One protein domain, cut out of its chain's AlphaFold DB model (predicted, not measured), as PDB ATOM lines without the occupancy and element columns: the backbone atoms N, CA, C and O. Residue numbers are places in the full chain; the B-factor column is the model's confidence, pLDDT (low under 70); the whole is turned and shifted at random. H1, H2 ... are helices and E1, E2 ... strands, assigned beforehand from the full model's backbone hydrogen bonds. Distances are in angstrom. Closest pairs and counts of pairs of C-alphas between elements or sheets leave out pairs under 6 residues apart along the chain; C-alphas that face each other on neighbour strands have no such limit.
ATOM      1  N   TRP A   9     115.180 149.736 165.681       82.38
ATOM      2  CA  TRP A   9     115.999 149.443 164.505       82.38
ATOM      3  C   TRP A   9     115.107 149.300 163.277       82.38
ATOM      4  O   TRP A   9     114.049 148.672 163.345       82.38
ATOM      5  N   LEU A  10     115.545 149.855 162.150       84.00
ATOM      6  CA  LEU A  10     114.909 149.682 160.847       84.00
ATOM      7  C   LEU A  10     115.804 148.873 159.922       84.00
ATOM      8  O   LEU A  10     117.022 148.961 159.992       84.00
ATOM      9  N   VAL A  11     115.195 148.121 159.015       85.81
ATOM     10  CA  VAL A  11     115.909 147.456 157.927       85.81
ATOM     11  C   VAL A  11     115.057 147.510 156.666       85.81
ATOM     12  O   VAL A  11     113.866 147.198 156.702       85.81
ATOM     13  N   ALA A  12     115.655 147.904 155.542       88.94
ATOM     14  CA  ALA A  12     115.016 147.774 154.238       88.94
ATOM     15  C   ALA A  12     115.300 146.372 153.698       88.94
ATOM     16  O   ALA A  12     116.447 146.027 153.413       88.94
ATOM     17  N   ALA A  13     114.255 145.558 153.576       87.19
ATOM     18  CA  ALA A  13     114.356 144.187 153.101       87.19
ATOM     19  C   ALA A  13     113.211 143.864 152.125       87.19
ATOM     20  O   ALA A  13     112.096 144.356 152.309       87.19
ATOM     21  N   PRO A  14     113.438 142.998 151.119       85.81
ATOM     22  CA  PRO A  14     112.416 142.622 150.137       85.81
ATOM     23  C   PRO A  14     111.337 141.689 150.711       85.81
ATOM     24  O   PRO A  14     110.315 141.448 150.074       85.81
ATOM     25  N   SER A  15     111.563 141.118 151.899       86.62
ATOM     26  CA  SER A  15     110.600 140.268 152.603       86.62
ATOM     27  C   SER A  15     110.841 140.286 154.114       86.62
ATOM     28  O   SER A  15     111.946 140.580 154.571       86.62
ATOM     29  N   GLN A  16     109.829 139.895 154.900       87.06
ATOM     30  CA  GLN A  16     109.959 139.749 156.358       87.06
ATOM     31  C   GLN A  16     111.063 138.758 156.750       87.06
ATOM     32  O   GLN A  16     111.757 138.971 157.735       87.06
ATOM     33  N   LYS A  17     111.269 137.696 155.959       87.25
ATOM     34  CA  LYS A  17     112.334 136.717 156.203       87.25
ATOM     35  C   LYS A  17     113.723 137.349 156.058       87.25
ATOM     36  O   LYS A  17     114.562 137.156 156.926       87.25
ATOM     37  N   ALA A  18     113.931 138.138 155.004       85.38
ATOM     38  CA  ALA A  18     115.196 138.831 154.776       85.38
ATOM     39  C   ALA A  18     115.487 139.884 155.866       85.38
ATOM     40  O   ALA A  18     116.638 140.081 156.235       85.38
ATOM     41  N   ALA A  19     114.450 140.514 156.432       86.38
ATOM     42  CA  ALA A  19     114.607 141.408 157.583       86.38
ATOM     43  C   ALA A  19     115.088 140.662 158.840       86.38
ATOM     44  O   ALA A  19     115.958 141.153 159.554       86.38
ATOM     45  N   LEU A  20     114.553 139.464 159.100       87.25
ATOM     46  CA  LEU A  20     114.980 138.634 160.233       87.25
ATOM     47  C   LEU A  20     116.417 138.124 160.062       87.25
ATOM     48  O   LEU A  20     117.164 138.109 161.034       87.25
ATOM     49  N   GLU A  21     116.813 137.759 158.838       86.44
ATOM     50  CA  GLU A  21     118.198 137.381 158.517       86.44
ATOM     51  C   GLU A  21     119.170 138.552 158.732       86.44
ATOM     52  O   GLU A  21     120.234 138.356 159.311       86.44
ATOM     53  N   ALA A  22     118.786 139.776 158.356       85.94
ATOM     54  CA  ALA A  22     119.588 140.977 158.597       85.94
ATOM     55  C   ALA A  22     119.770 141.306 160.092       85.94
ATOM     56  O   ALA A  22     120.787 141.878 160.480       85.94
ATOM     57  N   TRP A  23     118.800 140.942 160.936       84.88
ATOM     58  CA  TRP A  23     118.908 141.045 162.396       84.88
ATOM     59  C   TRP A  23     119.548 139.813 163.056       84.88
ATOM     60  O   TRP A  23     119.708 139.810 164.274       84.88
ATOM     61  N   ASP A  24     119.893 138.777 162.284       85.19
ATOM     62  CA  ASP A  24     120.351 137.467 162.772       85.19
ATOM     63  C   ASP A  24     119.386 136.818 163.789       85.19
ATOM     64  O   ASP A  24     119.773 136.181 164.772       85.19
ATOM     65  N   VAL A  25     118.075 136.979 163.565       85.44
ATOM     66  CA  VAL A  25     117.033 136.446 164.451       85.44
ATOM     67  C   VAL A  25     116.374 135.220 163.830       85.44
ATOM     68  O   VAL A  25     115.799 135.264 162.745       85.44
ATOM     69  N   ARG A  26     116.405 134.102 164.563       81.56
ATOM     70  CA  ARG A  26     115.772 132.836 164.145       81.56
ATOM     71  C   ARG A  26     114.272 132.780 164.434       81.56
ATOM     72  O   ARG A  26     113.558 131.974 163.840       81.56
ATOM     73  N   GLU A  27     113.802 133.595 165.369       84.12
ATOM     74  CA  GLU A  27     112.395 133.669 165.755       84.12
ATOM     75  C   GLU A  27     111.624 134.653 164.873       84.12
ATOM     76  O   GLU A  27     112.128 135.696 164.463       84.12
ATOM     77  N   ASN A  28     110.360 134.343 164.587       85.62
ATOM     78  CA  ASN A  28     109.522 135.233 163.792       85.62
ATOM     79  C   ASN A  28     109.020 136.412 164.644       85.62
ATOM     80  O   ASN A  28     107.940 136.344 165.239       85.62
ATOM     81  N   LEU A  29     109.789 137.504 164.660       86.12
ATOM     82  CA  LEU A  29     109.463 138.728 165.404       86.12
ATOM     83  C   LEU A  29     108.141 139.381 164.964       86.12
ATOM     84  O   LEU A  29     107.469 140.013 165.781       86.12
ATOM     85  N   PHE A  30     107.728 139.197 163.708       83.69
ATOM     86  CA  PHE A  30     106.452 139.709 163.197       83.69
ATOM     87  C   PHE A  30     105.254 138.940 163.774       83.69
ATOM     88  O   PHE A  30     104.212 139.531 164.042       83.69
ATOM     89  N   ALA A  31     105.402 137.633 164.023       83.06
ATOM     90  CA  ALA A  31     104.334 136.803 164.588       83.06
ATOM     91  C   ALA A  31     104.077 137.086 166.077       83.06
ATOM     92  O   ALA A  31     102.937 137.002 166.533       83.06
ATOM     93  N   ILE A  32     105.124 137.434 166.829       80.75
ATOM     94  CA  ILE A  32     105.024 137.790 168.254       80.75
ATOM     95  C   ILE A  32     104.731 139.282 168.484       80.75
ATOM     96  O   ILE A  32     104.535 139.696 169.624       80.75
ATOM     97  N   GLY A  33     104.676 140.089 167.416       78.62
ATOM     98  CA  GLY A  33     104.403 141.528 167.489       78.62
ATOM     99  C   GLY A  33     105.583 142.375 167.977       78.62
ATOM    100  O   GLY A  33     105.382 143.523 168.365       78.62
ATOM    101  N   ALA A  34     106.801 141.825 167.962       79.12
ATOM    102  CA  ALA A  34     108.031 142.544 168.297       79.12
ATOM    103  C   ALA A  34     108.571 143.372 167.115       79.12
ATOM    104  O   ALA A  34     109.305 144.331 167.330       79.12
ATOM    105  N   ALA A  35     108.185 143.034 165.879       83.75
ATOM    106  CA  ALA A  35     108.490 143.796 164.670       83.75
ATOM    107  C   ALA A  35     107.206 144.145 163.901       83.75
ATOM    108  O   ALA A  35     106.255 143.363 163.872       83.75
ATOM    109  N   SER A  36     107.173 145.324 163.274       83.00
ATOM    110  CA  SER A  36     106.047 145.811 162.464       83.00
ATOM    111  C   SER A  36     106.545 146.423 161.158       83.00
ATOM    112  O   SER A  36     107.671 146.908 161.089       83.00
ATOM    113  N   LEU A  37     105.702 146.412 160.122       84.25
ATOM    114  CA  LEU A  37     105.984 147.142 158.887       84.25
ATOM    115  C   LEU A  37     105.847 148.648 159.147       84.25
ATOM    116  O   LEU A  37     104.828 149.094 159.675       84.25
ATOM    117  N   VAL A  38     106.859 149.413 158.750       82.94
ATOM    118  CA  VAL A  38     106.860 150.877 158.838       82.94
ATOM    119  C   VAL A  38     106.500 151.454 157.472       82.94
ATOM    120  O   VAL A  38     107.074 151.053 156.463       82.94
ATOM    121  N   THR A  39     105.527 152.368 157.440       80.06
ATOM    122  CA  THR A  39     105.022 153.023 156.215       80.06
ATOM    123  C   THR A  39     105.330 154.521 156.174       80.06
ATOM    124  O   THR A  39     104.678 155.254 155.442       80.06
ATOM    125  N   ASP A  40     106.230 154.988 157.034       80.31
ATOM    126  CA  ASP A  40     106.659 156.383 157.097       80.31
ATOM    127  C   ASP A  40     107.724 156.639 156.019       80.31
ATOM    128  O   ASP A  40     108.697 155.884 155.926       80.31
ATOM    129  N   GLU A  41     107.515 157.663 155.193       80.06
ATOM    130  CA  GLU A  41     108.364 157.989 154.044       80.06
ATOM    131  C   GLU A  41     109.803 158.312 154.470       80.06
ATOM    132  O   GLU A  41     110.744 157.840 153.825       80.06
ATOM    133  N   ASP A  42     109.995 158.992 155.606       77.00
ATOM    134  CA  ASP A  42     111.324 159.356 156.115       77.00
ATOM    135  C   ASP A  42     112.091 158.123 156.616       77.00
ATOM    136  O   ASP A  42     113.287 157.945 156.355       77.00
ATOM    137  N   CYS A  43     111.383 157.209 157.281       75.31
ATOM    138  CA  CYS A  43     111.933 155.935 157.741       75.31
ATOM    139  C   CYS A  43     112.299 155.014 156.569       75.31
ATOM    140  O   CYS A  43     113.331 154.337 156.606       75.31
ATOM    141  N   ILE A  44     111.468 154.990 155.522       79.06
ATOM    142  CA  ILE A  44     111.729 154.223 154.300       79.06
ATOM    143  C   ILE A  44     112.950 154.799 153.581       79.06
ATOM    144  O   ILE A  44     113.849 154.037 153.226       79.06
ATOM    145  N   ALA A  45     113.025 156.121 153.413       80.44
ATOM    146  CA  ALA A  45     114.158 156.782 152.773       80.44
ATOM    147  C   ALA A  45     115.472 156.524 153.527       80.44
ATOM    148  O   ALA A  45     116.506 156.281 152.901       80.44
ATOM    149  N   LEU A  46     115.439 156.526 154.863       78.56
ATOM    150  CA  LEU A  46     116.601 156.205 155.689       78.56
ATOM    151  C   LEU A  46     117.037 154.744 155.523       78.56
ATOM    152  O   LEU A  46     118.214 154.483 155.283       78.56
ATOM    153  N   ALA A  47     116.099 153.800 155.601       80.25
ATOM    154  CA  ALA A  47     116.396 152.375 155.469       80.25
ATOM    155  C   ALA A  47     116.860 152.002 154.046       80.25
ATOM    156  O   ALA A  47     117.715 151.131 153.882       80.25
ATOM    157  N   MET A  48     116.348 152.682 153.014       82.19
ATOM    158  CA  MET A  48     116.728 152.464 151.611       82.19
ATOM    159  C   MET A  48     118.166 152.884 151.288       82.19
ATOM    160  O   MET A  48     118.729 152.384 150.315       82.19
ATOM    161  N   LYS A  49     118.795 153.753 152.093       81.94
ATOM    162  CA  LYS A  49     120.215 154.114 151.914       81.94
ATOM    163  C   LYS A  49     121.150 152.928 152.162       81.94
ATOM    164  O   LYS A  49     122.230 152.877 151.580       81.94
ATOM    165  N   THR A  50     120.743 151.984 153.007       77.12
ATOM    166  CA  THR A  50     121.536 150.807 153.381       77.12
ATOM    167  C   THR A  50     120.647 149.558 153.421       77.12
ATOM    168  O   THR A  50     120.270 149.091 154.502       77.12
ATOM    169  N   PRO A  51     120.279 149.000 152.251       82.56
ATOM    170  CA  PRO A  51     119.414 147.829 152.186       82.56
ATOM    171  C   PRO A  51     120.074 146.623 152.861       82.56
ATOM    172  O   PRO A  51     121.263 146.368 152.687       82.56
ATOM    173  N   GLY A  52     119.294 145.879 153.643       76.75
ATOM    174  CA  GLY A  52     119.761 144.702 154.378       76.75
ATOM    175  C   GLY A  52     120.639 144.994 155.599       76.75
ATOM    176  O   GLY A  52     121.023 144.047 156.278       76.75
ATOM    177  N   VAL A  53     120.932 146.260 155.915       79.31
ATOM    178  CA  VAL A  53     121.671 146.637 157.128       79.31
ATOM    179  C   VAL A  53     120.709 147.271 158.134       79.31
ATOM    180  O   VAL A  53     119.994 148.211 157.780       79.31
ATOM    181  N   PRO A  54     120.675 146.789 159.386       81.31
ATOM    182  CA  PRO A  54     119.904 147.422 160.445       81.31
ATOM    183  C   PRO A  54     120.435 148.825 160.773       81.31
ATOM    184  O   PRO A  54     121.596 148.981 161.150       81.31
ATOM    185  N   VAL A  55     119.578 149.839 160.678       80.19
ATOM    186  CA  VAL A  55     119.886 151.237 161.010       80.19
ATOM    187  C   VAL A  55     119.186 151.609 162.322       80.19
ATOM    188  O   VAL A  55     117.978 151.375 162.441       80.19
ATOM    189  N   PRO A  56     119.896 152.174 163.316       76.69
ATOM    190  CA  PRO A  56     119.274 152.668 164.535       76.69
ATOM    191  C   PRO A  56     118.468 153.937 164.246       76.69
ATOM    192  O   PRO A  56     118.913 154.821 163.516       76.69
ATOM    193  N   VAL A  57     117.284 154.032 164.842       72.75
ATOM    194  CA  VAL A  57     116.394 155.184 164.723       72.75
ATOM    195  C   VAL A  57     116.113 155.745 166.103       72.75
ATOM    196  O   VAL A  57     115.714 155.025 167.026       72.75
ATOM    197  N   ASP A  58     116.296 157.056 166.231       63.28
ATOM    198  CA  ASP A  58     115.940 157.780 167.439       63.28
ATOM    199  C   ASP A  58     114.437 157.663 167.694       63.28
ATOM    200  O   ASP A  58     113.612 157.758 166.781       63.28
ATOM    201  N   ALA A  59     114.067 157.475 168.961       52.28
ATOM    202  CA  ALA A  59     112.693 157.208 169.385       52.28
ATOM    203  C   ALA A  59     111.663 158.265 168.922       52.28
ATOM    204  O   ALA A  59     110.470 157.996 168.976       52.28
ATOM    205  N   ALA A  60     112.091 159.433 168.437       48.06
ATOM    206  CA  ALA A  60     111.219 160.441 167.837       48.06
ATOM    207  C   ALA A  60     110.682 160.055 166.438       48.06
ATOM    208  O   ALA A  60     109.548 160.402 166.123       48.06
ATOM    209  N   HIS A  61     111.439 159.305 165.625       49.16
ATOM    210  CA  HIS A  61     111.077 158.993 164.230       49.16
ATOM    211  C   HIS A  61     110.319 157.663 164.064       49.16
ATOM    212  O   HIS A  61     109.583 157.472 163.107       49.16
ATOM    213  N   ALA A  62     110.437 156.727 165.011       51.72
ATOM    214  CA  ALA A  62     109.839 155.390 164.883       51.72
ATOM    215  C   ALA A  62     108.354 155.299 165.312       51.72
ATOM    216  O   ALA A  62     107.739 154.235 165.213       51.72
ATOM    217  N   PHE A  63     107.762 156.388 165.818       43.97
ATOM    218  CA  PHE A  63     106.445 156.367 166.472       43.97
ATOM    219  C   PHE A  63     105.268 156.834 165.606       43.97
ATOM    220  O   PHE A  63     104.185 157.078 166.136       43.97
ATOM    221  N   ALA A  64     105.410 156.893 164.280       43.62
ATOM    222  CA  ALA A  64     104.322 157.391 163.441       43.62
ATOM    223  C   ALA A  64     103.130 156.423 163.261       43.62
ATOM    224  O   ALA A  64     102.051 156.901 162.920       43.62
ATOM    225  N   LYS A  65     103.236 155.094 163.499       43.59
ATOM    226  CA  LYS A  65     102.049 154.196 163.374       43.59
ATOM    227  C   LYS A  65     102.124 152.753 163.913       43.59
ATOM    228  O   LYS A  65     101.305 151.929 163.517       43.59
ATOM    229  N   ALA A  66     103.018 152.405 164.840       42.91
ATOM    230  CA  ALA A  66     103.032 151.060 165.438       42.91
ATOM    231  C   ALA A  66     102.171 150.984 166.718       42.91
ATOM    232  O   ALA A  66     102.662 150.807 167.834       42.91
ATOM    233  N   THR A  67     100.849 151.130 166.590       40.50
ATOM    234  CA  THR A  67      99.934 150.789 167.689       40.50
ATOM    235  C   THR A  67      99.946 149.283 167.933       40.50
ATOM    236  O   THR A  67      99.374 148.532 167.144       40.50
ATOM    237  N   LYS A  68     100.522 148.908 169.087       41.25
ATOM    238  CA  LYS A  68     100.252 147.731 169.944       41.25
ATOM    239  C   LYS A  68     101.491 146.876 170.232       41.25
ATOM    240  O   LYS A  68     101.523 145.686 169.941       41.25
ATOM    241  N   VAL A  69     102.465 147.470 170.922       43.09
ATOM    242  CA  VAL A  69     103.487 146.711 171.655       43.09
ATOM    243  C   VAL A  69     102.823 146.129 172.907       43.09
ATOM    244  O   VAL A  69     102.645 146.816 173.914       43.09
ATOM    245  N   LEU A  70     102.375 144.874 172.831       38.59
ATOM    246  CA  LEU A  70     102.013 144.108 174.021       38.59
ATOM    247  C   LEU A  70     103.328 143.657 174.670       38.59
ATOM    248  O   LEU A  70     104.098 142.927 174.053       38.59
TER     249      LEU A  70
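What this domain is: This is residues 9 to 70 of the 169 residues of an uncharacterized protein of Alphaproteobacteria bacterium (UniProt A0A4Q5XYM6). Little regular structure is here: loops join two short helices, H1 and H2, on opposite sides of the domain, and residues 23 to 40 run between them. The short strand E1 lies near H2 and pairs with residues 9 to 10. The printed part has 62 residues, with H1, H2 and E1 in that order; the class is mostly helix, with 18 residues in named elements. It is compact, with a radius of gyration of the C-alphas of 11.1 A and spans of 28 by 27 by 17 A.

Where its parts are: H1, residues 16 to 22, begins at C-alpha 16 (109.959, 139.749, 156.358) and is 10.0 A long. H2, residues 41 to 48, is 10.3 A long. E1, residues 55 to 57, ends at C-alpha 57 (116.394, 155.184, 164.723).

How they stand to each other: Residues 9 to 10 pair antiparallel with residues 55 to 56 of E1, which pairs with no named strand. The closest C-alphas of H2 and E1, Ala 47 and Val 55, are 6.6 A apart. H1 is apart from H2 and E1. In H1 and H2 every O i to N i+4 pair is within hydrogen-bond range.

The domain as a whole: The C-alphas of Lys 49 and Leu 70, the two farthest apart, are 30.3 A apart. The printed part has no cut. The link from H1 to H2 is long. Residues 58 to 70 have pLDDT under 70.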